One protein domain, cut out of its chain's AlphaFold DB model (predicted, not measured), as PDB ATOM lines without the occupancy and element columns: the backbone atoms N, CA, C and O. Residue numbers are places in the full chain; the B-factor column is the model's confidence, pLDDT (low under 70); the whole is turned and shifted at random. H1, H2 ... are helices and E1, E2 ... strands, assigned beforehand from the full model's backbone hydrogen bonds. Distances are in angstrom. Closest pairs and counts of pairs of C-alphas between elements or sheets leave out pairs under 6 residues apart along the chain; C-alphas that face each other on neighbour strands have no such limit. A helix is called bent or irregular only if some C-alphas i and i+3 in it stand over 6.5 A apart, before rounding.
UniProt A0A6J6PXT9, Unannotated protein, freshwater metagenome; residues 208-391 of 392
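Overview. This is residues 208 to 391 of the 392 residues of the protein "Unannotated protein" of freshwater metagenome (UniProt A0A6J6PXT9). A strongly twisted sheet of five strands curls round helix H4, with H1 and H2 over its opposite face. A second lobe of short helices, H5 to H9, sits beyond one end of the sheet, where H8 packs on strand E3 and H5 on H2. The printed part has 184 residues, with nine named helices and five named strands in the order H1 H2 E1 E2 H3 H4 E3 E4 E5 H5 H6 H7 H8 H9. The sheet's order is E2 E1 E5 E4 E3, all antiparallel, and the class is mixed, helices and strands. The whole is compact, with a radius of gyration of the C-alphas of 16.9 A and spans of 48 by 33 by 32 A.

Along the chain. H1, residues 211 to 218, begins at C-alpha 211 (26.909, -12.118, 57.421). H2, residues 228 to 240, is 19.6 A long and only just irregular: C-alphas 236 and 239 are 7.0 A apart. E1, residues 241 to 253, is 30.2 A long and bends by 72 degrees at residue 245; E2 is residues 262 to 270. H3 is residues 271 to 274, H4 288 to 295, E3 299 to 302 and E4 309 to 317. E5, residues 320 to 331, is 30.4 A long. H5 is residues 337 to 346, H6 350 to 362, H7 367 to 371, H8 375 to 380, and H9, 383 to 390, ends at C-alpha 390 (42.646, 8.251, 38.065).

Arrangement. E3 E4 E5 is a meander, each strand the antiparallel neighbour of the one before. N 301 and O 310 are 2.9 A apart across E3 and E4, N 313 and O 325 2.8 A across E4 and E5, N 248 and O 326 2.8 A across E1 and E5, and N 249 and O 267 2.8 A across E1 and E2, a hairpin. There are three layers, helices on both faces of the sheet: H1 and H2 on one, H4 on the other. H2 runs along E4 at 16 degrees on the local plane. H3 is on the sheet, on the same face as H4. H8 is on the sheet too; C-alphas 301 and 380, the closest of E3 and H8, are 5.7 A apart. H1 touches H2, closest at C-alphas 212 and 238, 5.4 A. The hub, H5, touches H2 at a shallow tilt of 19 degrees, opposite ways, closest at C-alphas 236 and 346, 5.2 A. H5 also touches H7, closest at C-alphas 337 and 371, 4.1 A; it touches H6 only at the corner, closest at C-alphas 344 and 351, 4.8 A. H6 touches H9, closest at C-alphas 358 and 387, 5.5 A. H1, H4, H5 and H8 have every O i to N i+4 pair within hydrogen-bond range; H2 has 7 of 9, H6 8 of 9, H9 2 of 4, H7 0 of 1 but 2 of 2 O i to N i+3 pairs, and H3 is too short for an O i to N i+4 pair.

Size, cuts and confidence. The two C-alphas farthest apart, those of Arg 281 and Gly 363, are 51.0 A apart. The printed part has no cut. The link from H3 to H4, residues 275 to 287, is long. The mean pLDDT of the printed part is 91.7, and no printed residue is under 70.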
ATOM      1  N   LEU A 208      33.470 -14.056  63.008       85.00
ATOM      2  CA  LEU A 208      32.466 -15.112  62.880       85.00
ATOM      3  C   LEU A 208      31.049 -14.555  62.752       85.00
ATOM      4  O   LEU A 208      30.231 -15.195  62.109       85.00
ATOM      5  N   ASP A 209      30.760 -13.379  63.300       86.38
ATOM      6  CA  ASP A 209      29.415 -12.791  63.298       86.38
ATOM      7  C   ASP A 209      29.083 -12.068  61.982       86.38
ATOM      8  O   ASP A 209      27.944 -11.653  61.763       86.38
ATOM      9  N   ARG A 210      30.056 -11.934  61.067       91.69
ATOM     10  CA  ARG A 210      29.839 -11.320  59.750       91.69
ATOM     11  C   ARG A 210      28.895 -12.153  58.894       91.69
ATOM     12  O   ARG A 210      29.028 -13.376  58.799       91.69
ATOM     13  N   ARG A 211      27.979 -11.476  58.198       94.31
ATOM     14  CA  ARG A 211      26.909 -12.118  57.421       94.31
ATOM     15  C   ARG A 211      27.470 -13.037  56.335       94.31
ATOM     16  O   ARG A 211      26.963 -14.144  56.161       94.31
ATOM     17  N   LEU A 212      28.516 -12.624  55.624       95.06
ATOM     18  CA  LEU A 212      29.145 -13.418  54.568       95.06
ATOM     19  C   LEU A 212      29.867 -14.656  55.124       95.06
ATOM     20  O   LEU A 212      29.794 -15.724  54.518       95.06
ATOM     21  N   VAL A 213      30.497 -14.550  56.298       94.81
ATOM     22  CA  VAL A 213      31.124 -15.696  56.984       94.81
ATOM     23  C   VAL A 213      30.057 -16.695  57.433       94.81
ATOM     24  O   VAL A 213      30.153 -17.882  57.113       94.81
ATOM     25  N   GLN A 214      28.992 -16.217  58.082       93.62
ATOM     26  CA  GLN A 214      27.835 -17.037  58.459       93.62
ATOM     27  C   GLN A 214      27.168 -17.687  57.247       93.62
ATOM     28  O   GLN A 214      26.787 -18.856  57.307       93.62
ATOM     29  N   SER A 215      27.096 -16.968  56.123       93.19
ATOM     30  CA  SER A 215      26.569 -17.511  54.873       93.19
ATOM     31  C   SER A 215      27.359 -18.746  54.459       93.19
ATOM     32  O   SER A 215      26.733 -19.765  54.226       93.19
ATOM     33  N   VAL A 216      28.697 -18.727  54.470       93.94
ATOM     34  CA  VAL A 216      29.516 -19.912  54.133       93.94
ATOM     35  C   VAL A 216      29.323 -21.057  55.131       93.94
ATOM     36  O   VAL A 216      29.154 -22.204  54.718       93.94
ATOM     37  N   LEU A 217      29.320 -20.765  56.434       92.62
ATOM     38  CA  LEU A 217      29.161 -21.785  57.478       92.62
ATOM     39  C   LEU A 217      27.797 -22.489  57.389       92.62
ATOM     40  O   LEU A 217      27.717 -23.710  57.536       92.62
ATOM     41  N   SER A 218      26.736 -21.743  57.069       90.19
ATOM     42  CA  SER A 218      25.379 -22.282  56.907       90.19
ATOM     43  C   SER A 218      25.236 -23.274  55.742       90.19
ATOM     44  O   SER A 218      24.316 -24.087  55.748       90.19
ATOM     45  N   LEU A 219      26.181 -23.283  54.789       90.00
ATOM     46  CA  LEU A 219      26.233 -24.225  53.656       90.00
ATOM     47  C   LEU A 219      26.890 -25.570  54.020       90.00
ATOM     48  O   LEU A 219      27.232 -26.369  53.145       90.00
ATOM     49  N   GLY A 220      27.129 -25.816  55.310       83.94
ATOM     50  CA  GLY A 220      27.738 -27.051  55.801       83.94
ATOM     51  C   GLY A 220      29.256 -27.115  55.612       83.94
ATOM     52  O   GLY A 220      29.839 -28.206  55.670       83.94
ATOM     53  N   VAL A 221      29.915 -25.977  55.372       87.12
ATOM     54  CA  VAL A 221      31.373 -25.879  55.474       87.12
ATOM     55  C   VAL A 221      31.737 -25.914  56.955       87.12
ATOM     56  O   VAL A 221      31.366 -25.021  57.715       87.12
ATOM     57  N   GLY A 222      32.444 -26.963  57.379       84.06
ATOM     58  CA  GLY A 222      32.911 -27.073  58.760       84.06
ATOM     59  C   GLY A 222      33.789 -25.879  59.131       84.06
ATOM     60  O   GLY A 222      34.591 -25.421  58.318       84.06
ATOM     61  N   ARG A 223      33.664 -25.368  60.359       84.19
ATOM     62  CA  ARG A 223      34.507 -24.259  60.843       84.19
ATOM     63  C   ARG A 223      35.995 -24.614  60.798       84.19
ATOM     64  O   ARG A 223      36.822 -23.764  60.498       84.19
ATOM     65  N   ASP A 224      36.318 -25.877  61.061       87.12
ATOM     66  CA  ASP A 224      37.660 -26.451  60.940       87.12
ATOM     67  C   ASP A 224      38.165 -26.512  59.491       87.12
ATOM     68  O   ASP A 224      39.355 -26.735  59.274       87.12
ATOM     69  N   ARG A 225      37.276 -26.292  58.508       90.75
ATOM     70  CA  ARG A 225      37.602 -26.272  57.083       90.75
ATOM     71  C   ARG A 225      37.915 -24.894  56.510       90.75
ATOM     72  O   ARG A 225      38.267 -24.795  55.338       90.75
ATOM     73  N   LEU A 226      37.791 -23.824  57.290       91.88
ATOM     74  CA  LEU A 226      38.104 -22.469  56.843       91.88
ATOM     75  C   LEU A 226      39.348 -21.956  57.558       91.88
ATOM     76  O   LEU A 226      39.412 -21.930  58.786       91.88
ATOM     77  N   SER A 227      40.337 -21.498  56.787       91.50
ATOM     78  CA  SER A 227      41.479 -20.810  57.384       91.50
ATOM     79  C   SER A 227      41.036 -19.483  58.003       91.50
ATOM     80  O   SER A 227      40.103 -18.832  57.520       91.50
ATOM     81  N   TYR A 228      41.750 -19.039  59.039       89.69
ATOM     82  CA  TYR A 228      41.532 -17.713  59.617       89.69
ATOM     83  C   TYR A 228      41.651 -16.602  58.565       89.69
ATOM     84  O   TYR A 228      40.811 -15.707  58.515       89.69
ATOM     85  N   ARG A 229      42.638 -16.713  57.663       90.69
ATOM     86  CA  ARG A 229      42.817 -15.782  56.543       90.69
ATOM     87  C   ARG A 229      41.564 -15.717  55.668       90.69
ATOM     88  O   ARG A 229      41.084 -14.622  55.400       90.69
ATOM     89  N   SER A 230      41.013 -16.862  55.262       93.56
ATOM     90  CA  SER A 230      39.801 -16.908  54.436       93.56
ATOM     91  C   SER A 230      38.617 -16.252  55.147       93.56
ATOM     92  O   SER A 230      37.911 -15.453  54.539       93.56
ATOM     93  N   MET A 231      38.425 -16.533  56.441       93.31
ATOM     94  CA  MET A 231      37.356 -15.913  57.235       93.31
ATOM     95  C   MET A 231      37.535 -14.400  57.359       93.31
ATOM     96  O   MET A 231      36.562 -13.665  57.222       93.31
ATOM     97  N   LYS A 232      38.767 -13.922  57.558       93.06
ATOM     98  CA  LYS A 232      39.054 -12.489  57.648       93.06
ATOM     99  C   LYS A 232      38.793 -11.767  56.326       93.06
ATOM    100  O   LYS A 232      38.149 -10.726  56.331       93.06
ATOM    101  N   VAL A 233      39.210 -12.348  55.199       95.44
ATOM    102  CA  VAL A 233      38.926 -11.783  53.869       95.44
ATOM    103  C   VAL A 233      37.419 -11.726  53.608       95.44
ATOM    104  O   VAL A 233      36.921 -10.722  53.113       95.44
ATOM    105  N   LEU A 234      36.667 -12.768  53.976       96.00
ATOM    106  CA  LEU A 234      35.205 -12.752  53.866       96.00
ATOM    107  C   LEU A 234      34.569 -11.691  54.770       96.00
ATOM    108  O   LEU A 234      33.644 -11.008  54.344       96.00
ATOM    109  N   ALA A 235      35.070 -11.528  55.994       94.75
ATOM    110  CA  ALA A 235      34.619 -10.483  56.904       94.75
ATOM    111  C   ALA A 235      34.848  -9.075  56.331       94.75
ATOM    112  O   ALA A 235      33.970  -8.223  56.446       94.75
ATOM    113  N   ASP A 236      35.985  -8.852  55.672       94.94
ATOM    114  CA  ASP A 236      36.318  -7.566  55.057       94.94
ATOM    115  C   ASP A 236      35.571  -7.318  53.736       94.94
ATOM    116  O   ASP A 236      35.323  -6.170  53.376       94.94
ATOM    117  N   LEU A 237      35.175  -8.380  53.025       97.00
ATOM    118  CA  LEU A 237      34.329  -8.304  51.829       97.00
ATOM    119  C   LEU A 237      32.838  -8.111  52.153       97.00
ATOM    120  O   LEU A 237      32.093  -7.666  51.281       97.00
ATOM    121  N   ASP A 238      32.391  -8.431  53.370       96.50
ATOM    122  CA  ASP A 238      30.979  -8.390  53.785       96.50
ATOM    123  C   ASP A 238      30.277  -7.053  53.461       96.50
ATOM    124  O   ASP A 238      29.209  -7.097  52.849       96.50
ATOM    125  N   PRO A 239      30.870  -5.863  53.717       96.31
ATOM    126  CA  PRO A 239      30.231  -4.582  53.394       96.31
ATOM    127  C   PRO A 239      29.995  -4.348  51.894       96.31
ATOM    128  O   PRO A 239      29.149  -3.538  51.525       96.31
ATOM    129  N   ALA A 240      30.742  -5.029  51.017       97.00
ATOM    130  CA  ALA A 240      30.557  -4.939  49.571       97.00
ATOM    131  C   ALA A 240      29.380  -5.781  49.072       97.00
ATOM    132  O   ALA A 240      28.806  -5.470  48.023       97.00
ATOM    133  N   VAL A 241      29.009  -6.839  49.796       97.31
ATOM    134  CA  VAL A 241      27.998  -7.808  49.368       97.31
ATOM    135  C   VAL A 241      26.607  -7.352  49.804       97.31
ATOM    136  O   VAL A 241      26.229  -7.464  50.966       97.31
ATOM    137  N   ALA A 242      25.787  -6.934  48.840       96.56
ATOM    138  CA  ALA A 242      24.376  -6.657  49.092       96.56
ATOM    139  C   ALA A 242      23.614  -7.957  49.413       96.56
ATOM    140  O   ALA A 242      22.767  -8.008  50.313       96.56
ATOM    141  N   GLU A 243      23.916  -9.031  48.677       95.25
ATOM    142  CA  GLU A 243      23.175 -10.288  48.761       95.25
ATOM    143  C   GLU A 243      23.976 -11.498  48.261       95.25
ATOM    144  O   GLU A 243      24.704 -11.408  47.273       95.25
ATOM    145  N   VAL A 244      23.787 -12.653  48.907       95.94
ATOM    146  CA  VAL A 244      24.233 -13.965  48.411       95.94
ATOM    147  C   VAL A 244      23.032 -14.644  47.747       95.94
ATOM    148  O   VAL A 244      22.065 -14.980  48.422       95.94
ATOM    149  N   VAL A 245      23.082 -14.834  46.427       94.62
ATOM    150  CA  VAL A 245      21.937 -15.285  45.604       94.62
ATOM    151  C   VAL A 245      21.966 -16.784  45.277       94.62
ATOM    152  O   VAL A 245      21.017 -17.341  44.721       94.62
ATOM    153  N   GLY A 246      23.062 -17.470  45.597       94.38
ATOM    154  CA  GLY A 246      23.198 -18.911  45.407       94.38
ATOM    155  C   GLY A 246      24.606 -19.403  45.701       94.38
ATOM    156  O   GLY A 246      25.507 -18.611  45.967       94.38
ATOM    157  N   PHE A 247      24.809 -20.715  45.630       95.44
ATOM    158  CA  PHE A 247      26.118 -21.318  45.860       95.44
ATOM    159  C   PHE A 247      26.288 -22.655  45.132       95.44
ATOM    160  O   PHE A 247      25.317 -23.370  44.879       95.44
ATOM    161  N   THR A 248      27.538 -23.020  44.857       94.62
ATOM    162  CA  THR A 248      27.950 -24.394  44.556       94.62
ATOM    163  C   THR A 248      29.085 -24.786  45.478       94.62
ATOM    164  O   THR A 248      30.102 -24.095  45.533       94.62
ATOM    165  N   ARG A 249      28.958 -25.928  46.142       94.75
ATOM    166  CA  ARG A 249      30.039 -26.524  46.910       94.75
ATOM    167  C   ARG A 249      30.684 -27.645  46.116       94.75
ATOM    168  O   ARG A 249      29.996 -28.533  45.609       94.75
ATOM    169  N   TYR A 250      32.002 -27.598  46.020       95.31
ATOM    170  CA  TYR A 250      32.796 -28.576  45.300       95.31
ATOM    171  C   TYR A 250      33.696 -29.362  46.245       95.31
ATOM    172  O   TYR A 250      34.326 -28.774  47.122       95.31
ATOM    173  N   GLY A 251      33.799 -30.669  46.019       94.75
ATOM    174  CA  GLY A 251      34.830 -31.526  46.594       94.75
ATOM    175  C   GLY A 251      36.024 -31.589  45.650       94.75
ATOM    176  O   GLY A 251      35.841 -31.579  44.431       94.75
ATOM    177  N   ILE A 252      37.235 -31.615  46.201       95.44
ATOM    178  CA  ILE A 252      38.474 -31.756  45.428       95.44
ATOM    179  C   ILE A 252      39.223 -32.993  45.906       95.44
ATOM    180  O   ILE A 252      39.413 -33.183  47.107       95.44
ATOM    181  N   GLU A 253      39.678 -33.797  44.948       92.88
ATOM    182  CA  GLU A 253      40.537 -34.954  45.181       92.88
ATOM    183  C   GLU A 253      41.827 -34.833  44.363       92.88
ATOM    184  O   GLU A 253      41.826 -34.372  43.220       92.88
ATOM    185  N   GLY A 254      42.941 -35.267  44.954       91.19
ATOM    186  CA  GLY A 254      44.275 -35.135  44.367       91.19
ATOM    187  C   GLY A 254      44.955 -33.798  44.676       91.19
ATOM    188  O   GLY A 254      44.454 -32.976  45.443       91.19
ATOM    189  N   ASP A 255      46.142 -33.614  44.100       88.94
ATOM    190  CA  ASP A 255      46.973 -32.430  44.317       88.94
ATOM    191  C   ASP A 255      46.671 -31.345  43.261       88.94
ATOM    192  O   ASP A 255      46.932 -31.581  42.073       88.94
ATOM    193  N   PRO A 256      46.138 -30.163  43.644       88.56
ATOM    194  CA  PRO A 256      45.805 -29.082  42.709       88.56
ATOM    195  C   PRO A 256      47.013 -28.508  41.948       88.56
ATOM    196  O   PRO A 256      46.823 -27.874  40.901       88.56
ATOM    197  N   ASP A 257      48.239 -28.732  42.430       86.38
ATOM    198  CA  ASP A 257      49.463 -28.308  41.744       86.38
ATOM    199  C   ASP A 257      49.782 -29.208  40.540       86.38
ATOM    200  O   ASP A 257      50.461 -28.793  39.596       86.38
ATOM    201  N   THR A 258      49.177 -30.394  40.484       84.00
ATOM    202  CA  THR A 258      49.276 -31.333  39.363       84.00
ATOM    203  C   THR A 258      48.084 -31.220  38.401       84.00
ATOM    204  O   THR A 258      47.094 -30.534  38.651       84.00
ATOM    205  N   THR A 259      48.165 -31.874  37.240       78.69
ATOM    206  CA  THR A 259      47.066 -31.925  36.256       78.69
ATOM    207  C   THR A 259      46.064 -33.055  36.508       78.69
ATOM    208  O   THR A 259      45.073 -33.139  35.784       78.69
ATOM    209  N   SER A 260      46.302 -33.919  37.501       86.25
ATOM    210  CA  SER A 260      45.472 -35.096  37.781       86.25
ATOM    211  C   SER A 260      44.364 -34.851  38.806       86.25
ATOM    212  O   SER A 260      43.514 -35.723  38.975       86.25
ATOM    213  N   ALA A 261      44.339 -33.688  39.469       91.44
ATOM    214  CA  ALA A 261      43.296 -33.365  40.434       91.44
ATOM    215  C   ALA A 261      41.904 -33.312  39.791       91.44
ATOM    216  O   ALA A 261      41.707 -32.790  38.684       91.44
ATOM    217  N   THR A 262      40.922 -33.822  40.525       93.56
ATOM    218  CA  THR A 262      39.524 -33.865  40.109       93.56
ATOM    219  C   THR A 262      38.662 -32.999  41.016       93.56
ATOM    220  O   THR A 262      39.023 -32.652  42.141       93.56
ATOM    221  N   ILE A 263      37.515 -32.591  40.486       95.81
ATOM    222  CA  ILE A 263      36.526 -31.780  41.179       95.81
ATOM    223  C   ILE A 263      35.146 -32.402  40.995       95.81
ATOM    224  O   ILE A 263      34.776 -32.808  39.893       95.81
ATOM    225  N   THR A 264      34.377 -32.462  42.073       95.06
ATOM    226  CA  THR A 264      33.009 -32.986  42.097       95.06
ATOM    227  C   THR A 264      32.087 -31.988  42.771       95.06
ATOM    228  O   THR A 264      32.530 -31.095  43.488       95.06
ATOM    229  N   ILE A 265      30.789 -32.093  42.509       94.12
ATOM    230  CA  ILE A 265      29.791 -31.217  43.123       94.12
ATOM    231  C   ILE A 265      29.235 -31.933  44.344       94.12
ATOM    232  O   ILE A 265      28.695 -33.027  44.221       94.12
ATOM    233  N   VAL A 266      29.371 -31.290  45.498       93.25
ATOM    234  CA  VAL A 266      28.886 -31.785  46.790       93.25
ATOM    235  C   VAL A 266      27.476 -31.275  47.052       93.25
ATOM    236  O   VAL A 266      26.620 -32.046  47.468       93.25
ATOM    237  N   ASP A 267      27.229 -29.988  46.795       92.25
ATOM    238  CA  ASP A 267      25.925 -29.364  47.034       92.25
ATOM    239  C   ASP A 267      25.717 -28.121  46.147       92.25
ATOM    240  O   ASP A 267      26.685 -27.507  45.684       92.25
ATOM    241  N   ARG A 268      24.456 -27.747  45.894       92.56
ATOM    242  CA  ARG A 268      24.054 -26.533  45.162       92.56
ATOM    243  C   ARG A 268      22.755 -25.940  45.703       92.56
ATOM    244  O   ARG A 268      21.755 -26.634  45.910       92.56
ATOM    245  N   GLY A 269      22.711 -24.613  45.781       91.38
ATOM    246  CA  GLY A 269      21.510 -23.883  46.182       91.38
ATOM    247  C   GLY A 269      21.356 -22.513  45.532       91.38
ATOM    248  O   GLY A 269      22.269 -21.984  44.892       91.38
ATOM    249  N   GLY A 270      20.155 -21.953  45.692       91.00
ATOM    250  CA  GLY A 270      19.740 -20.701  45.059       91.00
ATOM    251  C   GLY A 270      19.862 -20.764  43.537       91.00
ATOM    252  O   GLY A 270      19.600 -21.802  42.928       91.00
ATOM    253  N   LEU A 271      20.343 -19.671  42.945       86.19
ATOM    254  CA  LEU A 271      20.525 -19.517  41.499       86.19
ATOM    255  C   LEU A 271      21.365 -20.633  40.852       86.19
ATOM    256  O   LEU A 271      21.221 -20.900  39.666       86.19
ATOM    257  N   SER A 272      22.229 -21.309  41.611       83.50
ATOM    258  CA  SER A 272      23.101 -22.358  41.079       83.50
ATOM    259  C   SER A 272      22.366 -23.639  40.654       83.50
ATOM    260  O   SER A 272      22.905 -24.415  39.863       83.50
ATOM    261  N   ARG A 273      21.142 -23.876  41.149       85.88
ATOM    262  CA  ARG A 273      20.358 -25.080  40.812       85.88
ATOM    263  C   ARG A 273      19.989 -25.147  39.333       85.88
ATOM    264  O   ARG A 273      20.024 -26.224  38.752       85.88
ATOM    265  N   ASP A 274      19.736 -23.991  38.730       79.62
ATOM    266  CA  ASP A 274      19.289 -23.876  37.340       79.62
ATOM    267  C   ASP A 274      20.450 -23.600  36.366       79.62
ATOM    268  O   ASP A 274      20.245 -23.312  35.186       79.62
ATOM    269  N   VAL A 275      21.698 -23.666  36.848       80.38
ATOM    270  CA  VAL A 275      22.901 -23.380  36.059       80.38
ATOM    271  C   VAL A 275      23.664 -24.671  35.789       80.38
ATOM    272  O   VAL A 275      24.204 -25.302  36.701       80.38
ATOM    273  N   ALA A 276      23.756 -25.036  34.508       80.12
ATOM    274  CA  ALA A 276      24.535 -26.186  34.062       80.12
ATOM    275  C   ALA A 276      26.010 -26.026  34.456       80.12
ATOM    276  O   ALA A 276      26.642 -25.004  34.166       80.12
ATOM    277  N   SER A 277      26.585 -27.048  35.095       81.88
ATOM    278  CA  SER A 277      27.978 -27.001  35.528       81.88
ATOM    279  C   SER A 277      28.850 -27.833  34.605       81.88
ATOM    280  O   SER A 277      28.602 -29.014  34.390       81.88
ATOM    281  N   ARG A 278      29.960 -27.260  34.124       85.00
ATOM    282  CA  ARG A 278      30.957 -28.027  33.356       85.00
ATOM    283  C   ARG A 278      31.416 -29.286  34.105       85.00
ATOM    284  O   ARG A 278      31.697 -30.295  33.461       85.00
ATOM    285  N   VAL A 279      31.485 -29.212  35.434       83.88
ATOM    286  CA  VAL A 279      31.948 -30.310  36.291       83.88
ATOM    287  C   VAL A 279      31.069 -31.556  36.147       83.88
ATOM    288  O   VAL A 279      31.589 -32.651  36.270       83.88
ATOM    289  N   GLU A 280      29.794 -31.424  35.764       83.69
ATOM    290  CA  GLU A 280      28.901 -32.569  35.503       83.69
ATOM    291  C   GLU A 280      29.330 -33.405  34.289       83.69
ATOM    292  O   GLU A 280      28.968 -34.570  34.181       83.69
ATOM    293  N   ARG A 281      30.076 -32.810  33.349       84.94
ATOM    294  CA  ARG A 281      30.555 -33.486  32.131       84.94
ATOM    295  C   ARG A 281      32.052 -33.761  32.155       84.94
ATOM    296  O   ARG A 281      32.522 -34.674  31.489       84.94
ATOM    297  N   ASN A 282      32.822 -32.929  32.853       87.69
ATOM    298  CA  ASN A 282      34.271 -33.024  32.908       87.69
ATOM    299  C   ASN A 282      34.764 -32.677  34.314       87.69
ATOM    300  O   ASN A 282      34.755 -31.512  34.709       87.69
ATOM    301  N   HIS A 283      35.249 -33.698  35.012       91.44
ATOM    302  CA  HIS A 283      35.652 -33.627  36.412       91.44
ATOM    303  C   HIS A 283      37.097 -33.136  36.599       91.44
ATOM    304  O   HIS A 283      37.581 -33.111  37.723       91.44
ATOM    305  N   SER A 284      37.818 -32.753  35.540       92.06
ATOM    306  CA  SER A 284      39.188 -32.236  35.685       92.06
ATOM    307  C   SER A 284      39.209 -30.858  36.358       92.06
ATOM    308  O   SER A 284      38.509 -29.927  35.940       92.06
ATOM    309  N   LEU A 285      40.048 -30.706  37.387       91.56
ATOM    310  CA  LEU A 285      40.244 -29.439  38.087       91.56
ATOM    311  C   LEU A 285      41.133 -28.514  37.244       91.56
ATOM    312  O   LEU A 285      42.356 -28.628  37.226       91.56
ATOM    313  N   VAL A 286      40.521 -27.564  36.535       90.19
ATOM    314  CA  VAL A 286      41.244 -26.612  35.674       90.19
ATOM    315  C   VAL A 286      40.703 -25.182  35.784       90.19
ATOM    316  O   VAL A 286      39.605 -24.940  36.292       90.19
ATOM    317  N   GLY A 287      41.466 -24.219  35.262       89.94
ATOM    318  CA  GLY A 287      41.083 -22.806  35.211       89.94
ATOM    319  C   GLY A 287      41.042 -22.150  36.594       89.94
ATOM    320  O   GLY A 287      41.834 -22.487  37.470       89.94
ATOM    321  N   THR A 288      40.101 -21.224  36.799       91.38
ATOM    322  CA  THR A 288      39.985 -20.432  38.039       91.38
ATOM    323  C   THR A 288      39.838 -21.294  39.291       91.38
ATOM    324  O   THR A 288      40.439 -20.987  40.312       91.38
ATOM    325  N   LYS A 289      39.101 -22.411  39.211       92.94
ATOM    326  CA  LYS A 289      38.922 -23.321  40.355       92.94
ATOM    327  C   LYS A 289      40.236 -24.000  40.750       92.94
ATOM    328  O   LYS A 289      40.526 -24.092  41.933       92.94
ATOM    329  N   ARG A 290      41.062 -24.406  39.774       93.44
ATOM    330  CA  ARG A 290      42.405 -24.940  40.053       93.44
ATOM    331  C   ARG A 290      43.292 -23.891  40.711       93.44
ATOM    332  O   ARG A 290      43.947 -24.200  41.694       93.44
ATOM    333  N   ARG A 291      43.280 -22.657  40.192       92.44
ATOM    334  CA  ARG A 291      44.071 -21.554  40.754       92.44
ATOM    335  C   ARG A 291      43.729 -21.310  42.225       92.44
ATOM    336  O   ARG A 291      44.626 -21.325  43.050       92.44
ATOM    337  N   VAL A 292      42.441 -21.192  42.555       94.31
ATOM    338  CA  VAL A 292      41.985 -21.015  43.947       94.31
ATOM    339  C   VAL A 292      42.377 -22.202  44.831       94.31
ATOM    340  O   VAL A 292      42.776 -22.007  45.974       94.31
ATOM    341  N   ALA A 293      42.292 -23.433  44.315       93.81
ATOM    342  CA  ALA A 293      42.706 -24.619  45.063       93.81
ATOM    343  C   ALA A 293      44.216 -24.633  45.371       93.81
ATOM    344  O   ALA A 293      44.605 -25.026  46.470       93.81
ATOM    345  N   ALA A 294      45.044 -24.212  44.410       92.25
ATOM    346  CA  ALA A 294      46.500 -24.166  44.531       92.25
ATOM    347  C   ALA A 294      46.969 -23.008  45.429       92.25
ATOM    348  O   ALA A 294      47.722 -23.223  46.376       92.25
ATOM    349  N   GLU A 295      46.466 -21.793  45.188       92.31
ATOM    350  CA  GLU A 295      46.820 -20.587  45.955       92.31
ATOM    351  C   GLU A 295      46.208 -20.592  47.363       92.31
ATOM    352  O   GLU A 295      46.764 -19.995  48.280       92.31
ATOM    353  N   ARG A 296      45.087 -21.304  47.555       94.06
ATOM    354  CA  ARG A 296      44.352 -21.424  48.831       94.06
ATOM    355  C   ARG A 296      43.887 -20.081  49.395       94.06
ATOM    356  O   ARG A 296      43.614 -19.974  50.591       94.06
ATOM    357  N   ASP A 297      43.717 -19.096  48.523       92.81
ATOM    358  CA  ASP A 297      43.236 -17.761  48.854       92.81
ATOM    359  C   ASP A 297      41.830 -17.519  48.275       92.81
ATOM    360  O   ASP A 297      41.419 -18.107  47.271       92.81
ATOM    361  N   VAL A 298      41.056 -16.668  48.953       96.69
ATOM    362  CA  VAL A 298      39.711 -16.268  48.512       96.69
ATOM    363  C   VAL A 298      39.824 -15.418  47.250       96.69
ATOM    364  O   VAL A 298      40.634 -14.498  47.196       96.69
ATOM    365  N   LEU A 299      38.969 -15.682  46.260       96.81
ATOM    366  CA  LEU A 299      38.969 -14.952  44.992       96.81
ATOM    367  C   LEU A 299      37.577 -14.432  44.644       96.81
ATOM    368  O   LEU A 299      36.633 -15.204  44.493       96.81
ATOM    369  N   VAL A 300      37.475 -13.128  44.418       97.06
ATOM    370  CA  VAL A 300      36.330 -12.472  43.785       97.06
ATOM    371  C   VAL A 300      36.555 -12.427  42.277       97.06
ATOM    372  O   VAL A 300      37.604 -11.983  41.811       97.06
ATOM    373  N   ALA A 301      35.579 -12.886  41.495       94.56
ATOM    374  CA  ALA A 301      35.683 -12.905  40.041       94.56
ATOM    375  C   ALA A 301      34.334 -12.680  39.353       94.56
ATOM    376  O   ALA A 301      33.266 -12.805  39.954       94.56
ATOM    377  N   ARG A 302      34.397 -12.392  38.050       92.81
ATOM    378  CA  ARG A 302      33.240 -12.347  37.153       92.81
ATOM    379  C   ARG A 302      33.292 -13.547  36.205       92.81
ATOM    380  O   ARG A 302      34.332 -13.827  35.608       92.81
ATOM    381  N   GLY A 303      32.194 -14.287  36.093       85.69
ATOM    382  CA  GLY A 303      32.082 -15.448  35.219       85.69
ATOM    383  C   GLY A 303      32.266 -15.054  33.755       85.69
ATOM    384  O   GLY A 303      31.595 -14.156  33.257       85.69
ATOM    385  N   ARG A 304      33.178 -15.728  33.041       80.00
ATOM    386  CA  ARG A 304      33.485 -15.404  31.634       80.00
ATOM    387  C   ARG A 304      32.307 -15.663  30.688       80.00
ATOM    388  O   ARG A 304      32.176 -14.980  29.683       80.00
ATOM    389  N   SER A 305      31.498 -16.679  30.978       75.38
ATOM    390  CA  SER A 305      30.390 -17.113  30.120       75.38
ATOM    391  C   SER A 305      29.067 -16.419  30.428       75.38
ATOM    392  O   SER A 305      28.241 -16.291  29.534       75.38
ATOM    393  N   ASP A 306      28.845 -16.019  31.680       79.06
ATOM    394  CA  ASP A 306      27.549 -15.528  32.163       79.06
ATOM    395  C   ASP A 306      27.617 -14.149  32.835       79.06
ATOM    396  O   ASP A 306      26.589 -13.626  33.258       79.06
ATOM    397  N   GLY A 307      28.806 -13.548  32.949       83.56
ATOM    398  CA  GLY A 307      29.006 -12.217  33.527       83.56
ATOM    399  C   GLY A 307      28.709 -12.123  35.026       83.56
ATOM    400  O   GLY A 307      28.763 -11.030  35.585       83.56
ATOM    401  N   ARG A 308      28.401 -13.238  35.699       89.06
ATOM    402  CA  ARG A 308      27.944 -13.225  37.093       89.06
ATOM    403  C   ARG A 308      29.101 -13.063  38.064       89.06
ATOM    404  O   ARG A 308      30.167 -13.647  37.883       89.06
ATOM    405  N   THR A 309      28.882 -12.299  39.123       94.44
ATOM    406  CA  THR A 309      29.855 -12.091  40.196       94.44
ATOM    407  C   THR A 309      29.842 -13.250  41.181       94.44
ATOM    408  O   THR A 309      28.786 -13.687  41.650       94.44
ATOM    409  N   VAL A 310      31.032 -13.767  41.477       95.50
ATOM    410  CA  VAL A 310      31.223 -14.926  42.345       95.50
ATOM    411  C   VAL A 310      32.378 -14.711  43.315       95.50
ATOM    412  O   VAL A 310      33.349 -14.027  42.990       95.50
ATOM    413  N   ILE A 311      32.284 -15.335  44.488       97.44
ATOM    414  CA  ILE A 311      33.369 -15.435  45.468       97.44
ATOM    415  C   ILE A 311      33.722 -16.913  45.625       97.44
ATOM    416  O   ILE A 311      32.868 -17.724  45.980       97.44
ATOM    417  N   PHE A 312      34.972 -17.269  45.350       97.38
ATOM    418  CA  PHE A 312      35.510 -18.601  45.596       97.38
ATOM    419  C   PHE A 312      36.156 -18.643  46.979       97.38
ATOM    420  O   PHE A 312      37.053 -17.855  47.273       97.38
ATOM    421  N   VAL A 313      35.719 -19.588  47.803       97.38
ATOM    422  CA  VAL A 313      36.184 -19.796  49.173       97.38
ATOM    423  C   VAL A 313      36.838 -21.176  49.265       97.38
ATOM    424  O   VAL A 313      36.140 -22.180  49.111       97.38
ATOM    425  N   PRO A 314      38.159 -21.263  49.482       96.62
ATOM    426  CA  PRO A 314      38.847 -22.545  49.610       96.62
ATOM    427  C   PRO A 314      38.513 -23.228  50.945       96.62
ATOM    428  O   PRO A 314      38.519 -22.587  51.996       96.62
ATOM    429  N   GLU A 315      38.262 -24.540  50.899       95.69
ATOM    430  CA  GLU A 315      38.033 -25.396  52.070       95.69
ATOM    431  C   GLU A 315      39.258 -26.279  52.335       95.69
ATOM    432  O   GLU A 315      39.641 -27.099  51.497       95.69
ATOM    433  N   LEU A 316      39.859 -26.158  53.515       93.06
ATOM    434  CA  LEU A 316      41.143 -26.756  53.879       93.06
ATOM    435  C   LEU A 316      40.995 -27.703  55.068       93.06
ATOM    436  O   LEU A 316      40.399 -27.330  56.063       93.06
ATOM    437  N   LYS A 317      41.610 -28.883  55.039       88.81
ATOM    438  CA  LYS A 317      41.789 -29.716  56.237       88.81
ATOM    439  C   LYS A 317      43.273 -29.759  56.577       88.81
ATOM    440  O   LYS A 317      44.061 -30.393  55.875       88.81
ATOM    441  N   GLY A 318      43.670 -29.037  57.625       83.94
ATOM    442  CA  GLY A 318      45.085 -28.749  57.867       83.94
ATOM    443  C   GLY A 318      45.669 -27.938  56.704       83.94
ATOM    444  O   GLY A 318      45.159 -26.869  56.384       83.94
ATOM    445  N   ALA A 319      46.710 -28.457  56.051       82.81
ATOM    446  CA  ALA A 319      47.316 -27.826  54.874       82.81
ATOM    447  C   ALA A 319      46.744 -28.325  53.530       82.81
ATOM    448  O   ALA A 319      47.149 -27.831  52.482       82.81
ATOM    449  N   GLN A 320      45.839 -29.306  53.532       88.88
ATOM    450  CA  GLN A 320      45.333 -29.923  52.306       88.88
ATOM    451  C   GLN A 320      44.037 -29.251  51.845       88.88
ATOM    452  O   GLN A 320      43.107 -29.097  52.637       88.88
ATOM    453  N   ILE A 321      43.942 -28.894  50.559       93.81
ATOM    454  CA  ILE A 321      42.673 -28.467  49.962       93.81
ATOM    455  C   ILE A 321      41.725 -29.665  49.868       93.81
ATOM    456  O   ILE A 321      42.100 -30.742  49.419       93.81
ATOM    457  N   THR A 322      40.493 -29.478  50.324       94.06
ATOM    458  CA  THR A 322      39.444 -30.511  50.318       94.06
ATOM    459  C   THR A 322      38.233 -30.108  49.489       94.06
ATOM    460  O   THR A 322      37.420 -30.953  49.121       94.06
ATOM    461  N   GLY A 323      38.109 -28.822  49.168       95.38
ATOM    462  CA  GLY A 323      36.986 -28.320  48.401       95.38
ATOM    463  C   GLY A 323      37.074 -26.832  48.112       95.38
ATOM    464  O   GLY A 323      37.998 -26.139  48.538       95.38
ATOM    465  N   ILE A 324      36.082 -26.350  47.372       96.50
ATOM    466  CA  ILE A 324      35.854 -24.928  47.126       96.50
ATOM    467  C   ILE A 324      34.359 -24.668  47.255       96.50
ATOM    468  O   ILE A 324      33.555 -25.304  46.574       96.50
ATOM    469  N   THR A 325      33.990 -23.676  48.056       96.75
ATOM    470  CA  THR A 325      32.645 -23.108  48.058       96.75
ATOM    471  C   THR A 325      32.613 -21.888  47.142       96.75
ATOM    472  O   THR A 325      33.347 -20.925  47.334       96.75
ATOM    473  N   LEU A 326      31.778 -21.933  46.109       95.56
ATOM    474  CA  LEU A 326      31.547 -20.840  45.171       95.56
ATOM    475  C   LEU A 326      30.231 -20.162  45.542       95.56
ATOM    476  O   LEU A 326      29.173 -20.770  45.407       95.56
ATOM    477  N   LEU A 327      30.290 -18.908  45.981       96.31
ATOM    478  CA  LEU A 327      29.118 -18.082  46.254       96.31
ATOM    479  C   LEU A 327      28.783 -17.237  45.029       96.31
ATOM    480  O   LEU A 327      29.650 -16.533  44.516       96.31
ATOM    481  N   HIS A 328      27.531 -17.258  44.591       95.12
ATOM    482  CA  HIS A 328      26.994 -16.252  43.683       95.12
ATOM    483  C   HIS A 328      26.534 -15.060  44.518       95.12
ATOM    484  O   HIS A 328      25.684 -15.211  45.398       95.12
ATOM    485  N   VAL A 329      27.090 -13.881  44.250       96.56
ATOM    486  CA  VAL A 329      26.832 -12.676  45.047       96.56
ATOM    487  C   VAL A 329      26.398 -11.519  44.166       96.56
ATOM    488  O   VAL A 329      26.803 -11.426  43.007       96.56
ATOM    489  N   ARG A 330      25.609 -10.611  44.733       96.44
ATOM    490  CA  ARG A 330      25.329  -9.286  44.186       96.44
ATOM    491  C   ARG A 330      26.039  -8.263  45.061       96.44
ATOM    492  O   ARG A 330      25.781  -8.197  46.262       96.44
ATOM    493  N   PHE A 331      26.933  -7.485  44.465       97.50
ATOM    494  CA  PHE A 331      27.562  -6.364  45.156       97.50
ATOM    495  C   PHE A 331      26.618  -5.160  45.212       97.50
ATOM    496  O   PHE A 331      25.690  -5.048  44.405       97.50
ATOM    497  N   HIS A 332      26.853  -4.260  46.164       97.31
ATOM    498  CA  HIS A 332      26.349  -2.894  46.049       97.31
ATOM    499  C   HIS A 332      26.881  -2.260  44.758       97.31
ATOM    500  O   HIS A 332      27.985  -2.582  44.329       97.31
ATOM    501  N   ASP A 333      26.103  -1.378  44.127       95.81
ATOM    502  CA  ASP A 333      26.571  -0.687  42.920       95.81
ATOM    503  C   ASP A 333      27.758   0.225  43.262       95.81
ATOM    504  O   ASP A 333      28.833   0.104  42.683       95.81
ATOM    505  N   ARG A 334      27.598   1.047  44.306       96.75
ATOM    506  CA  ARG A 334      28.629   1.928  44.872       96.75
ATOM    507  C   ARG A 334      28.607   1.876  46.397       96.75
ATOM    508  O   ARG A 334      27.603   1.486  46.995       96.75
ATOM    509  N   LEU A 335      29.700   2.303  47.020       96.62
ATOM    510  CA  LEU A 335      29.847   2.424  48.471       96.62
ATOM    511  C   LEU A 335      30.486   3.769  48.826       96.62
ATOM    512  O   LEU A 335      31.222   4.306  48.010       96.62
ATOM    513  N   PRO A 336      30.286   4.303  50.043       97.50
ATOM    514  CA  PRO A 336      31.074   5.439  50.509       97.50
ATOM    515  C   PRO A 336      32.576   5.136  50.427       97.50
ATOM    516  O   PRO A 336      33.000   4.040  50.807       97.50
ATOM    517  N   ALA A 337      33.380   6.113  49.993       95.06
ATOM    518  CA  ALA A 337      34.818   5.947  49.755       95.06
ATOM    519  C   ALA A 337      35.554   5.303  50.944       95.06
ATOM    520  O   ALA A 337      36.297   4.339  50.772       95.06
ATOM    521  N   ALA A 338      35.263   5.751  52.170       94.00
ATOM    522  CA  ALA A 338      35.856   5.199  53.389       94.00
ATOM    523  C   ALA A 338      35.547   3.703  53.603       94.00
ATOM    524  O   ALA A 338      36.415   2.945  54.039       94.00
ATOM    525  N   VAL A 339      34.327   3.262  53.274       95.12
ATOM    526  CA  VAL A 339      33.924   1.850  53.379       95.12
ATOM    527  C   VAL A 339      34.625   1.034  52.299       95.12
ATOM    528  O   VAL A 339      35.220  -0.001  52.595       95.12
ATOM    529  N   MET A 340      34.619   1.528  51.059       96.75
ATOM    530  CA  MET A 340      35.263   0.859  49.930       96.75
ATOM    531  C   MET A 340      36.777   0.718  50.132       96.75
ATOM    532  O   MET A 340      37.347  -0.335  49.841       96.75
ATOM    533  N   ARG A 341      37.422   1.737  50.714       95.38
ATOM    534  CA  ARG A 341      38.826   1.685  51.134       95.38
ATOM    535  C   ARG A 341      39.083   0.515  52.080       95.38
ATOM    536  O   ARG A 341      40.002  -0.262  51.841       95.38
ATOM    537  N   GLY A 342      38.254   0.363  53.115       94.31
ATOM    538  CA  GLY A 342      38.356  -0.751  54.064       94.31
ATOM    539  C   GLY A 342      38.234  -2.118  53.383       94.31
ATOM    540  O   GLY A 342      39.065  -2.997  53.615       94.31
ATOM    541  N   VAL A 343      37.269  -2.268  52.469       96.06
ATOM    542  CA  VAL A 343      37.085  -3.498  51.679       96.06
ATOM    543  C   VAL A 343      38.341  -3.822  50.850       96.06
ATOM    544  O   VAL A 343      38.834  -4.949  50.882       96.06
ATOM    545  N   LEU A 344      38.900  -2.844  50.126       96.06
ATOM    546  CA  LEU A 344      40.093  -3.043  49.286       96.06
ATOM    547  C   LEU A 344      41.377  -3.284  50.087       96.06
ATOM    548  O   LEU A 344      42.312  -3.906  49.577       96.06
ATOM    549  N   GLN A 345      41.456  -2.783  51.318       93.94
ATOM    550  CA  GLN A 345      42.565  -3.074  52.227       93.94
ATOM    551  C   GLN A 345      42.512  -4.525  52.716       93.94
ATOM    552  O   GLN A 345      43.550  -5.188  52.773       93.94
ATOM    553  N   GLY A 346      41.313  -5.027  53.024       91.69
ATOM    554  CA  GLY A 346      41.104  -6.394  53.503       91.69
ATOM    555  C   GLY A 346      41.147  -7.471  52.415       91.69
ATOM    556  O   GLY A 346      41.436  -8.632  52.707       91.69
ATOM    557  N   TYR A 347      40.927  -7.105  51.150       95.06
ATOM    558  CA  TYR A 347      40.945  -8.037  50.021       95.06
ATOM    559  C   TYR A 347      42.171  -7.842  49.117       95.06
ATOM    560  O   TYR A 347      42.319  -6.814  48.456       95.06
ATOM    561  N   ASP A 348      43.047  -8.857  49.067       88.25
ATOM    562  CA  ASP A 348      44.176  -8.970  48.121       88.25
ATOM    563  C   ASP A 348      45.103  -7.725  48.102       88.25
ATOM    564  O   ASP A 348      45.716  -7.374  47.091       88.25
ATOM    565  N   ARG A 349      45.165  -6.994  49.230       89.31
ATOM    566  CA  ARG A 349      45.898  -5.719  49.388       89.31
ATOM    567  C   ARG A 349      45.678  -4.764  48.206       89.31
ATOM    568  O   ARG A 349      46.602  -4.064  47.782       89.31
ATOM    569  N   ARG A 350      44.478  -4.783  47.613       93.69
ATOM    570  CA  ARG A 350      44.196  -4.081  46.355       93.69
ATOM    571  C   ARG A 350      44.321  -2.580  46.513       93.69
ATOM    572  O   ARG A 350      44.815  -1.943  45.595       93.69
ATOM    573  N   TYR A 351      43.945  -2.047  47.676       94.44
ATOM    574  CA  TYR A 351      44.080  -0.621  47.960       94.44
ATOM    575  C   TYR A 351      45.530  -0.154  47.805       94.44
ATOM    576  O   TYR A 351      45.796   0.728  47.001       94.44
ATOM    577  N   ASN A 352      46.477  -0.801  48.495       92.31
ATOM    578  CA  ASN A 352      47.886  -0.403  48.446       92.31
ATOM    579  C   ASN A 352      48.451  -0.506  47.026       92.31
ATOM    580  O   ASN A 352      49.066   0.434  46.549       92.31
ATOM    581  N   ARG A 353      48.167  -1.605  46.313       93.19
ATOM    582  CA  ARG A 353      48.630  -1.765  44.926       93.19
ATOM    583  C   ARG A 353      48.049  -0.715  43.980       93.19
ATOM    584  O   ARG A 353      48.736  -0.305  43.055       93.19
ATOM    585  N   LEU A 354      46.798  -0.309  44.190       93.31
ATOM    586  CA  LEU A 354      46.172   0.750  43.405       93.31
ATOM    587  C   LEU A 354      46.793   2.115  43.719       93.31
ATOM    588  O   LEU A 354      47.104   2.852  42.790       93.31
ATOM    589  N   VAL A 355      47.015   2.426  45.000       92.81
ATOM    590  CA  VAL A 355      47.699   3.654  45.433       92.81
ATOM    591  C   VAL A 355      49.095   3.732  44.826       92.81
ATOM    592  O   VAL A 355      49.418   4.756  44.233       92.81
ATOM    593  N   ASP A 356      49.884   2.661  44.923       91.25
ATOM    594  CA  ASP A 356      51.248   2.613  44.387       91.25
ATOM    595  C   ASP A 356      51.249   2.857  42.871       91.25
ATOM    596  O   ASP A 356      51.998   3.699  42.378       91.25
ATOM    597  N   TRP A 357      50.351   2.187  42.139       91.81
ATOM    598  CA  TRP A 357      50.248   2.322  40.684       91.81
ATOM    599  C   TRP A 357      49.834   3.732  40.247       91.81
ATOM    600  O   TRP A 357      50.390   4.282  39.301       91.81
ATOM    601  N   VAL A 358      48.846   4.328  40.918       90.75
ATOM    602  CA  VAL A 358      48.368   5.682  40.596       90.75
ATOM    603  C   VAL A 358      49.394   6.735  41.005       90.75
ATOM    604  O   VAL A 358      49.613   7.691  40.267       90.75
ATOM    605  N   ALA A 359      50.041   6.580  42.160       89.56
ATOM    606  CA  ALA A 359      51.065   7.514  42.617       89.56
ATOM    607  C   ALA A 359      52.282   7.531  41.680       89.56
ATOM    608  O   ALA A 359      52.885   8.588  41.503       89.56
ATOM    609  N   GLU A 360      52.606   6.395  41.051       87.38
ATOM    610  CA  GLU A 360      53.672   6.293  40.052       87.38
ATOM    611  C   GLU A 360      53.407   7.166  38.811       87.38
ATOM    612  O   GLU A 360      54.349   7.766  38.293       87.38
ATOM    613  N   THR A 361      52.154   7.286  38.346       83.38
ATOM    614  CA  THR A 361      51.827   8.049  37.122       83.38
ATOM    615  C   THR A 361      51.272   9.451  37.382       83.38
ATOM    616  O   THR A 361      51.631  10.384  36.668       83.38
ATOM    617  N   GLU A 362      50.436   9.627  38.409       83.38
ATOM    618  CA  GLU A 362      49.672  10.860  38.660       83.38
ATOM    619  C   GLU A 362      50.205  11.693  39.845       83.38
ATOM    620  O   GLU A 362      49.703  12.784  40.120       83.38
ATOM    621  N   GLY A 363      51.201  11.195  40.590       76.38
ATOM    622  CA  GLY A 363      51.837  11.900  41.715       76.38
ATOM    623  C   GLY A 363      51.015  11.981  43.013       76.38
ATOM    624  O   GLY A 363      51.539  12.420  44.037       76.38
ATOM    625  N   GLY A 364      49.752  11.538  43.015       83.12
ATOM    626  CA  GLY A 364      48.909  11.480  44.212       83.12
ATOM    627  C   GLY A 364      47.621  10.675  44.016       83.12
ATOM    628  O   GLY A 364      47.069  10.621  42.922       83.12
ATOM    629  N   PHE A 365      47.127  10.061  45.094       89.38
ATOM    630  CA  PHE A 365      45.913   9.241  45.084       89.38
ATOM    631  C   PHE A 365      44.748   9.963  45.774       89.38
ATOM    632  O   PHE A 365      44.862  10.355  46.934       89.38
ATOM    633  N   SER A 366      43.624  10.125  45.068       88.75
ATOM    634  CA  SER A 366      42.379  10.646  45.652       88.75
ATOM    635  C   SER A 366      41.471   9.500  46.090       88.75
ATOM    636  O   SER A 366      41.006   8.735  45.241       88.75
ATOM    637  N   ASP A 367      41.199   9.409  47.394       90.75
ATOM    638  CA  ASP A 367      40.291   8.412  47.977       90.75
ATOM    639  C   ASP A 367      38.833   8.610  47.527       90.75
ATOM    640  O   ASP A 367      38.095   7.633  47.411       90.75
ATOM    641  N   ASP A 368      38.409   9.843  47.233       91.81
ATOM    642  CA  ASP A 368      37.004  10.165  46.943       91.81
ATOM    643  C   ASP A 368      36.457   9.399  45.729       91.81
ATOM    644  O   ASP A 368      35.310   8.941  45.739       91.81
ATOM    645  N   LEU A 369      37.307   9.156  44.724       91.81
ATOM    646  CA  LEU A 369      36.928   8.441  43.502       91.81
ATOM    647  C   LEU A 369      36.540   6.976  43.773       91.81
ATOM    648  O   LEU A 369      35.755   6.394  43.024       91.81
ATOM    649  N   LEU A 370      37.003   6.382  44.883       94.94
ATOM    650  CA  LEU A 370      36.561   5.048  45.308       94.94
ATOM    651  C   LEU A 370      35.044   4.986  45.523       94.94
ATOM    652  O   LEU A 370      34.457   3.919  45.359       94.94
ATOM    653  N   GLY A 371      34.414   6.108  45.888       94.38
ATOM    654  CA  GLY A 371      32.969   6.183  46.083       94.38
ATOM    655  C   GLY A 371      32.154   6.347  44.798       94.38
ATOM    656  O   GLY A 371      30.935   6.165  44.804       94.38
ATOM    657  N   GLU A 372      32.810   6.675  43.686       94.31
ATOM    658  CA  GLU A 372      32.160   6.946  42.401       94.31
ATOM    659  C   GLU A 372      32.194   5.747  41.448       94.31
ATOM    660  O   GLU A 372      31.415   5.688  40.492       94.31
ATOM    661  N   LEU A 373      33.075   4.779  41.701       95.12
ATOM    662  CA  LEU A 373      33.290   3.630  40.828       95.12
ATOM    663  C   LEU A 373      32.444   2.415  41.246       95.12
ATOM    664  O   LEU A 373      32.155   2.240  42.434       95.12
ATOM    665  N   PRO A 374      32.062   1.539  40.295       96.06
ATOM    666  CA  PRO A 374      31.335   0.323  40.625       96.06
ATOM    667  C   PRO A 374      32.150  -0.606  41.533       96.06
ATOM    668  O   PRO A 374      33.292  -0.952  41.218       96.06
ATOM    669  N   VAL A 375      31.549  -1.095  42.622       96.75
ATOM    670  CA  VAL A 375      32.218  -2.003  43.585       96.75
ATOM    671  C   VAL A 375      32.756  -3.249  42.885       96.75
ATOM    672  O   VAL A 375      33.885  -3.681  43.119       96.75
ATOM    673  N   GLY A 376      31.949  -3.827  41.991       94.75
ATOM    674  CA  GLY A 376      32.337  -5.012  41.233       94.75
ATOM    675  C   GLY A 376      33.559  -4.778  40.347       94.75
ATOM    676  O   GLY A 376      34.331  -5.709  40.141       94.75
ATOM    677  N   ASP A 377      33.756  -3.562  39.844       94.81
ATOM    678  CA  ASP A 377      34.908  -3.232  39.013       94.81
ATOM    679  C   ASP A 377      36.157  -3.058  39.886       94.81
ATOM    680  O   ASP A 377      37.182  -3.673  39.597       94.81
ATOM    681  N   LEU A 378      36.050  -2.340  41.012       95.12
ATOM    682  CA  LEU A 378      37.135  -2.165  41.993       95.12
ATOM    683  C   LEU A 378      37.686  -3.502  42.526       95.12
ATOM    684  O   LEU A 378      38.894  -3.662  42.731       95.12
ATOM    685  N   LEU A 379      36.811  -4.492  42.723       96.25
ATOM    686  CA  LEU A 379      37.193  -5.814  43.224       96.25
ATOM    687  C   LEU A 379      37.761  -6.752  42.151       96.25
ATOM    688  O   LEU A 379      38.505  -7.670  42.497       96.25
ATOM    689  N   ILE A 380      37.412  -6.567  40.872       95.06
ATOM    690  CA  ILE A 380      37.642  -7.585  39.831       95.06
ATOM    691  C   ILE A 380      38.594  -7.108  38.736       95.06
ATOM    692  O   ILE A 380      39.463  -7.885  38.334       95.06
ATOM    693  N   LEU A 381      38.454  -5.872  38.245       94.12
ATOM    694  CA  LEU A 381      39.259  -5.389  37.120       94.12
ATOM    695  C   LEU A 381      40.749  -5.352  37.483       94.12
ATOM    696  O   LEU A 381      41.086  -5.097  38.640       94.12
ATOM    697  N   PRO A 382      41.661  -5.612  36.531       93.44
ATOM    698  CA  PRO A 382      43.096  -5.493  36.768       93.44
ATOM    699  C   PRO A 382      43.468  -4.136  37.379       93.44
ATOM    700  O   PRO A 382      42.898  -3.114  37.007       93.44
ATOM    701  N   ILE A 383      44.455  -4.119  38.285       92.38
ATOM    702  CA  ILE A 383      44.899  -2.880  38.952       92.38
ATOM    703  C   ILE A 383      45.298  -1.810  37.930       92.38
ATOM    704  O   ILE A 383      44.929  -0.657  38.098       92.38
ATOM    705  N   SER A 384      45.959  -2.203  36.841       90.44
ATOM    706  CA  SER A 384      46.350  -1.293  35.762       90.44
ATOM    707  C   SER A 384      45.154  -0.615  35.083       90.44
ATOM    708  O   SER A 384      45.187   0.583  34.843       90.44
ATOM    709  N   GLU A 385      44.081  -1.361  34.809       92.31
ATOM    710  CA  GLU A 385      42.858  -0.819  34.196       92.31
ATOM    711  C   GLU A 385      42.080   0.056  35.189       92.31
ATOM    712  O   GLU A 385      41.469   1.055  34.814       92.31
ATOM    713  N   MET A 386      42.118  -0.300  36.475       91.00
ATOM    714  CA  MET A 386      41.505   0.508  37.522       91.00
ATOM    715  C   MET A 386      42.239   1.836  37.713       91.00
ATOM    716  O   MET A 386      41.597   2.874  37.847       91.00
ATOM    717  N   ALA A 387      43.570   1.815  37.690       90.12
ATOM    718  CA  ALA A 387      44.394   3.006  37.839       90.12
ATOM    719  C   ALA A 387      44.170   4.019  36.708       90.12
ATOM    720  O   ALA A 387      44.194   5.219  36.962       90.12
ATOM    721  N   ASP A 388      43.839   3.563  35.494       89.81
ATOM    722  CA  ASP A 388      43.489   4.452  34.379       89.81
ATOM    723  C   ASP A 388      42.280   5.357  34.693       89.81
ATOM    724  O   ASP A 388      42.136   6.414  34.082       89.81
ATOM    725  N   ARG A 389      41.432   4.998  35.670       89.75
ATOM    726  CA  ARG A 389      40.320   5.848  36.137       89.75
ATOM    727  C   ARG A 389      40.786   7.091  36.902       89.75
ATOM    728  O   ARG A 389      40.000   8.021  37.034       89.75
ATOM    729  N   TRP A 390      42.029   7.107  37.387       90.19
ATOM    730  CA  TRP A 390      42.646   8.251  38.065       90.19
ATOM    731  C   TRP A 390      43.420   9.173  37.115       90.19
ATOM    732  O   TRP A 390      43.833  10.246  37.556       90.19
ATOM    733  N   ARG A 391      43.586   8.804  35.833       83.75
ATOM    734  CA  ARG A 391      44.197   9.692  34.834       83.75
ATOM    735  C   ARG A 391      43.340  10.936  34.641       83.75
ATOM    736  O   ARG A 391      42.129  10.828  34.437       83.75
TER     737      ARG A 391